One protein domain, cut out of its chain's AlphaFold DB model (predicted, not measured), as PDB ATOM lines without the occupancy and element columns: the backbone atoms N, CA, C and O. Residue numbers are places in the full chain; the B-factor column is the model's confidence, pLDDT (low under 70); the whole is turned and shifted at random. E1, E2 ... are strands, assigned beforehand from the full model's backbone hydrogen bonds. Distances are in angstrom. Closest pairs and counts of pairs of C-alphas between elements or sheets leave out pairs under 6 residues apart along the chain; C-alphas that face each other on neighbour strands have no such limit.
ATOM      1  N   LYS A   2     355.180 230.453 422.626       65.75
ATOM      2  CA  LYS A   2     355.639 229.552 423.692       65.75
ATOM      3  C   LYS A   2     354.735 229.637 424.925       65.75
ATOM      4  O   LYS A   2     354.164 228.629 425.312       65.75
ATOM      5  N   ASP A   3     354.480 230.858 425.395       74.25
ATOM      6  CA  ASP A   3     353.742 231.112 426.637       74.25
ATOM      7  C   ASP A   3     352.469 231.933 426.359       74.25
ATOM      8  O   ASP A   3     352.520 232.928 425.623       74.25
ATOM      9  N   LEU A   4     351.334 231.497 426.919       85.50
ATOM     10  CA  LEU A   4     350.066 232.227 426.924       85.50
ATOM     11  C   LEU A   4     349.705 232.564 428.375       85.50
ATOM     12  O   LEU A   4     349.268 231.700 429.135       85.50
ATOM     13  N   ASP A   5     349.883 233.833 428.729       91.44
ATOM     14  CA  ASP A   5     349.654 234.330 430.081       91.44
ATOM     15  C   ASP A   5     348.378 235.173 430.145       91.44
ATOM     16  O   ASP A   5     348.136 236.038 429.300       91.44
ATOM     17  N   VAL A   6     347.597 234.976 431.203       95.12
ATOM     18  CA  VAL A   6     346.468 235.827 431.581       95.12
ATOM     19  C   VAL A   6     346.866 236.635 432.807       95.12
ATOM     20  O   VAL A   6     347.241 236.073 433.833       95.12
ATOM     21  N   TRP A   7     346.745 237.958 432.722       96.31
ATOM     22  CA  TRP A   7     347.047 238.863 433.829       96.31
ATOM     23  C   TRP A   7     345.788 239.542 434.366       96.31
ATOM     24  O   TRP A   7     345.097 240.256 433.643       96.31
ATOM     25  N   GLY A   8     345.527 239.356 435.661       96.25
ATOM     26  CA  GLY A   8     344.569 240.141 436.432       96.25
ATOM     27  C   GLY A   8     345.238 241.355 437.079       96.25
ATOM     28  O   GLY A   8     346.197 241.217 437.842       96.25
ATOM     29  N   PHE A   9     344.716 242.548 436.807       95.69
ATOM     30  CA  PHE A   9     345.183 243.789 437.423       95.69
ATOM     31  C   PHE A   9     344.148 244.310 438.411       95.69
ATOM     32  O   PHE A   9     342.971 244.435 438.084       95.69
ATOM     33  N   PHE A  10     344.598 244.613 439.626       94.69
ATOM     34  CA  PHE A  10     343.726 245.016 440.724       94.69
ATOM     35  C   PHE A  10     344.187 246.336 441.333       94.69
ATOM     36  O   PHE A  10     345.383 246.565 441.523       94.69
ATOM     37  N   ARG A  11     343.245 247.182 441.742       93.94
ATOM     38  CA  ARG A  11     343.563 248.305 442.627       93.94
ATOM     39  C   ARG A  11     343.979 247.768 444.009       93.94
ATOM     40  O   ARG A  11     343.364 246.808 444.479       93.94
ATOM     41  N   PRO A  12     344.981 248.356 444.687       94.38
ATOM     42  CA  PRO A  12     345.227 248.106 446.101       94.38
ATOM     43  C   PRO A  12     343.948 248.300 446.924       94.38
ATOM     44  O   PRO A  12     343.224 249.281 446.747       94.38
ATOM     45  N   HIS A  13     343.664 247.364 447.822       91.88
ATOM     46  CA  HIS A  13     342.577 247.490 448.785       91.88
ATOM     47  C   HIS A  13     343.152 247.982 450.127       91.88
ATOM     48  O   HIS A  13     344.296 247.641 450.437       91.88
ATOM     49  N   PRO A  14     342.405 248.730 450.964       92.12
ATOM     50  CA  PRO A  14     342.884 249.129 452.294       92.12
ATOM     51  C   PRO A  14     343.335 247.948 453.165       92.12
ATOM     52  O   PRO A  14     344.291 248.060 453.922       92.12
ATOM     53  N   GLY A  15     342.687 246.790 453.009       94.12
ATOM     54  CA  GLY A  15     343.065 245.541 453.680       94.12
ATOM     55  C   GLY A  15     344.285 244.818 453.090       94.12
ATOM     56  O   GLY A  15     344.686 243.793 453.628       94.12
ATOM     57  N   GLY A  16     344.864 245.305 451.988       92.88
ATOM     58  CA  GLY A  16     346.074 244.736 451.398       92.88
ATOM     59  C   GLY A  16     346.145 244.795 449.870       92.88
ATOM     60  O   GLY A  16     345.179 245.080 449.159       92.88
ATOM     61  N   ARG A  17     347.340 244.492 449.356       96.00
ATOM     62  CA  ARG A  17     347.602 244.309 447.922       96.00
ATOM     63  C   ARG A  17     347.369 242.854 447.522       96.00
ATOM     64  O   ARG A  17     347.494 241.947 448.343       96.00
ATOM     65  N   PHE A  18     347.095 242.631 446.240       94.56
ATOM     66  CA  PHE A  18     347.055 241.290 445.670       94.56
ATOM     67  C   PHE A  18     348.414 240.590 445.871       94.56
ATOM     68  O   PHE A  18     349.452 241.245 445.696       94.56
ATOM     69  N   PRO A  19     348.452 239.290 446.222       93.75
ATOM     70  CA  PRO A  19     349.705 238.613 446.538       93.75
ATOM     71  C   PRO A  19     350.690 238.619 445.360       93.75
ATOM     72  O   PRO A  19     350.389 238.146 444.267       93.75
ATOM     73  N   VAL A  20     351.907 239.110 445.602       84.50
ATOM     74  CA  VAL A  20     352.923 239.409 444.569       84.50
ATOM     75  C   VAL A  20     353.451 238.203 443.778       84.50
ATOM     76  O   VAL A  20     354.148 238.386 442.785       84.50
ATOM     77  N   ARG A  21     353.162 236.975 444.219       86.94
ATOM     78  CA  ARG A  21     353.620 235.721 443.591       86.94
ATOM     79  C   ARG A  21     352.481 234.736 443.339       86.94
ATOM     80  O   ARG A  21     352.732 233.552 443.135       86.94
ATOM     81  N   TRP A  22     351.234 235.201 443.389       94.69
ATOM     82  CA  TRP A  22     350.115 234.330 443.069       94.69
ATOM     83  C   TRP A  22     350.132 233.990 441.576       94.69
ATOM     84  O   TRP A  22     350.218 234.870 440.717       94.69
ATOM     85  N   ARG A  23     350.067 232.691 441.295       95.38
ATOM     86  CA  ARG A  23     349.990 232.105 439.962       95.38
ATOM     87  C   ARG A  23     349.132 230.857 440.053       95.38
ATOM     88  O   ARG A  23     349.260 230.088 441.005       95.38
ATOM     89  N   LYS A  24     348.318 230.627 439.033       95.38
ATOM     90  CA  LYS A  24     347.632 229.359 438.813       95.38
ATOM     91  C   LYS A  24     347.824 228.938 437.367       95.38
ATOM     92  O   LYS A  24     347.577 229.728 436.467       95.38
ATOM     93  N   THR A  25     348.242 227.700 437.151       94.62
ATOM     94  CA  THR A  25     348.279 227.115 435.810       94.62
ATOM     95  C   THR A  25     346.954 226.405 435.547       94.62
ATOM     96  O   THR A  25     346.459 225.677 436.410       94.62
ATOM     97  N   CYS A  26     346.371 226.642 434.377       93.38
ATOM     98  CA  CYS A  26     345.062 226.142 433.982       93.38
ATOM     99  C   CYS A  26     345.130 225.455 432.612       93.38
ATOM    100  O   CYS A  26     345.883 225.872 431.731       93.38
ATOM    101  N   ASP A  27     344.287 224.439 432.447       93.44
ATOM    102  CA  ASP A  27     343.877 223.882 431.160       93.44
ATOM    103  C   ASP A  27     342.401 224.228 430.964       93.44
ATOM    104  O   ASP A  27     341.589 223.977 431.857       93.44
ATOM    105  N   PHE A  28     342.060 224.824 429.827       92.56
ATOM    106  CA  PHE A  28     340.677 225.175 429.490       92.56
ATOM    107  C   PHE A  28     340.059 224.199 428.476       92.56
ATOM    108  O   PHE A  28     338.998 224.480 427.923       92.56
ATOM    109  N   GLY A  29     340.699 223.047 428.247       93.38
ATOM    110  CA  GLY A  29     340.266 222.052 427.274       93.38
ATOM    111  C   GLY A  29     340.784 222.356 425.865       93.38
ATOM    112  O   GLY A  29     341.709 223.155 425.710       93.38
ATOM    113  N   PRO A  30     340.216 221.717 424.822       94.25
ATOM    114  CA  PRO A  30     340.688 221.852 423.447       94.25
ATOM    115  C   PRO A  30     340.850 223.314 423.014       94.25
ATOM    116  O   PRO A  30     339.949 224.134 423.170       94.25
ATOM    117  N   SER A  31     342.011 223.637 422.446       90.56
ATOM    118  CA  SER A  31     342.369 224.994 422.029       90.56
ATOM    119  C   SER A  31     342.640 225.045 420.531       90.56
ATOM    120  O   SER A  31     343.325 224.172 420.001       90.56
ATOM    121  N   ALA A  32     342.206 226.116 419.862       90.56
ATOM    122  CA  ALA A  32     342.580 226.396 418.472       90.56
ATOM    123  C   ALA A  32     344.103 226.572 418.285       90.56
ATOM    124  O   ALA A  32     344.616 226.415 417.182       90.56
ATOM    125  N   LEU A  33     344.834 226.871 419.365       87.75
ATOM    126  CA  LEU A  33     346.297 226.961 419.374       87.75
ATOM    127  C   LEU A  33     346.983 225.608 419.635       87.75
ATOM    128  O   LEU A  33     348.215 225.570 419.714       87.75
ATOM    129  N   GLY A  34     346.207 224.534 419.818       90.31
ATOM    130  CA  GLY A  34     346.685 223.209 420.207       90.31
ATOM    131  C   GLY A  34     347.392 223.183 421.567       90.31
ATOM    132  O   GLY A  34     347.443 224.183 422.292       90.31
ATOM    133  N   ASN A  35     347.970 222.028 421.896       90.75
ATOM    134  CA  ASN A  35     348.911 221.880 423.006       90.75
ATOM    135  C   ASN A  35     350.343 222.243 422.545       90.75
ATOM    136  O   ASN A  35     350.685 222.087 421.371       90.75
ATOM    137  N   HIS A  36     351.177 222.756 423.449       88.38
ATOM    138  CA  HIS A  36     352.599 222.947 423.182       88.38
ATOM    139  C   HIS A  36     353.329 221.588 423.246       88.38
ATOM    140  O   HIS A  36     353.053 220.816 424.160       88.38
ATOM    141  N   PRO A  37     354.282 221.281 422.341       88.88
ATOM    142  CA  PRO A  37     354.987 219.990 422.339       88.88
ATOM    143  C   PRO A  37     355.703 219.649 423.655       88.88
ATOM    144  O   PRO A  37     355.799 218.482 424.018       88.88
ATOM    145  N   ASP A  38     356.178 220.673 424.366       89.12
ATOM    146  CA  ASP A  38     356.884 220.519 425.646       89.12
ATOM    147  C   ASP A  38     355.943 220.403 426.865       89.12
ATOM    148  O   ASP A  38     356.410 220.139 427.973       89.12
ATOM    149  N   ASP A  39     354.633 220.625 426.699       88.69
ATOM    150  CA  ASP A  39     353.658 220.567 427.792       88.69
ATOM    151  C   ASP A  39     352.972 219.189 427.830       88.69
ATOM    152  O   ASP A  39     352.225 218.802 426.928       88.69
ATOM    153  N   ALA A  40     353.189 218.439 428.915       89.00
ATOM    154  CA  ALA A  40     352.569 217.133 429.142       89.00
ATOM    155  C   ALA A  40     351.340 217.236 430.061       89.00
ATOM    156  O   ALA A  40     351.343 217.990 431.031       89.00
ATOM    157  N   GLY A  41     350.304 216.434 429.788       90.06
ATOM    158  CA  GLY A  41     349.106 216.348 430.636       90.06
ATOM    159  C   GLY A  41     348.049 217.431 430.396       90.06
ATOM    160  O   GLY A  41     347.111 217.532 431.183       90.06
ATOM    161  N   TYR A  42     348.179 218.212 429.320       91.12
ATOM    162  CA  TYR A  42     347.209 219.229 428.909       91.12
ATOM    163  C   TYR A  42     346.430 218.771 427.668       91.12
ATOM    164  O   TYR A  42     346.995 218.221 426.723       91.12
ATOM    165  N   THR A  43     345.123 219.010 427.679       92.00
ATOM    166  CA  THR A  43     344.190 218.772 426.571       92.00
ATOM    167  C   THR A  43     344.299 219.877 425.523       92.00
ATOM    168  O   THR A  43     344.251 219.607 424.324       92.00
ATOM    169  N   GLY A  44     344.446 221.129 425.962       91.75
ATOM    170  CA  GLY A  44     344.713 222.266 425.086       91.75
ATOM    171  C   GLY A  44     345.985 223.006 425.456       91.75
ATOM    172  O   GLY A  44     346.970 222.422 425.899       91.75
ATOM    173  N   ARG A  45     345.974 224.323 425.241       91.81
ATOM    174  CA  ARG A  45     347.112 225.172 425.569       91.81
ATOM    175  C   ARG A  45     347.160 225.386 427.080       91.81
ATOM    176  O   ARG A  45     346.189 225.868 427.658       91.81
ATOM    177  N   ARG A  46     348.305 225.101 427.696       93.00
ATOM    178  CA  ARG A  46     348.600 225.509 429.068       93.00
ATOM    179  C   ARG A  46     348.535 227.034 429.188       93.00
ATOM    180  O   ARG A  46     349.199 227.741 428.433       93.00
ATOM    181  N   ILE A  47     347.758 227.528 430.153       93.38
ATOM    182  CA  ILE A  47     347.623 228.962 430.434       93.38
ATOM    183  C   ILE A  47     348.081 229.249 431.854       93.38
ATOM    184  O   ILE A  47     347.599 228.638 432.809       93.38
ATOM    185  N   ASP A  48     348.973 230.220 432.004       93.94
ATOM    186  CA  ASP A  48     349.328 230.751 433.312       93.94
ATOM    187  C   ASP A  48     348.479 231.973 433.640       93.94
ATOM    188  O   ASP A  48     348.492 232.981 432.941       93.94
ATOM    189  N   VAL A  49     347.727 231.884 434.731       95.62
ATOM    190  CA  VAL A  49     346.933 232.979 435.276       95.62
ATOM    191  C   VAL A  49     347.723 233.613 436.409       95.62
ATOM    192  O   VAL A  49     348.040 232.966 437.409       95.62
ATOM    193  N   LEU A  50     348.044 234.888 436.250       96.12
ATOM    194  CA  LEU A  50     348.779 235.693 437.210       96.12
ATOM    195  C   LEU A  50     347.923 236.880 437.630       96.12
ATOM    196  O   LEU A  50     346.990 237.286 436.938       96.12
ATOM    197  N   GLY A  51     348.259 237.467 438.770       95.38
ATOM    198  CA  GLY A  51     347.611 238.689 439.206       95.38
ATOM    199  C   GLY A  51     348.567 239.596 439.951       95.38
ATOM    200  O   GLY A  51     349.542 239.142 440.552       95.38
ATOM    201  N   ARG A  52     348.292 240.898 439.913       95.31
ATOM    202  CA  ARG A  52     349.002 241.869 440.744       95.31
ATOM    203  C   ARG A  52     348.172 243.107 441.011       95.31
ATOM    204  O   ARG A  52     347.291 243.468 440.233       95.31
ATOM    205  N   SER A  53     348.543 243.815 442.071       96.00
ATOM    206  CA  SER A  53     348.077 245.182 442.249       96.00
ATOM    207  C   SER A  53     348.891 246.174 441.415       96.00
ATOM    208  O   SER A  53     350.120 246.048 441.319       96.00
ATOM    209  N   ILE A  54     348.198 247.164 440.857       95.44
ATOM    210  CA  ILE A  54     348.758 248.357 440.209       95.44
ATOM    211  C   ILE A  54     348.096 249.598 440.803       95.44
ATOM    212  O   ILE A  54     346.940 249.536 441.209       95.44
TER     213      ILE A  54
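AT A GLANCE: This is residues 2 to 54 of the 104 residues of the protein "Protein of unassigned function" of Methylobacterium oryzae CBMB20 (UniProt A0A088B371). With little regular structure, this is a narrow three-stranded sheet along a rod, residues 11 to 22 looping past one end and 27 to 46 past the other. The 53 printed residues include no named helix and strands E1, E2, E3, in sheet order E1, E3, E2, mixed. The class is all strand, with 18 residues in named elements. It is loose, radius of gyration of the C-alphas 13.9 A, spanning 42 by 17 by 17 A.

IN THESE COORDINATES: E1, residues 4 to 10, spans 19.9 A from C-alpha 4 (350.066, 232.227, 426.924). E2 is residues 23 to 26. E3, residues 47 to 53, spans 20.1 A to C-alpha 53 (348.077, 245.182, 442.249).

HOW THE PARTS SIT: Edge strand E1 is parallel to E3 at 22 degrees; N 6 and O 48 are 2.8 A apart, within hydrogen-bond range. E2 and E3 form an antiparallel hairpin at 153 degrees; N 24 and O 49, 2.9 A, are within hydrogen-bond range. E1 and E2 are apart.

THE WHOLE: The farthest C-alphas, Pro 14 and Pro 37, are 43.5 A apart. The printed part has no cut; both links are long. Residue 2 is under pLDDT 70.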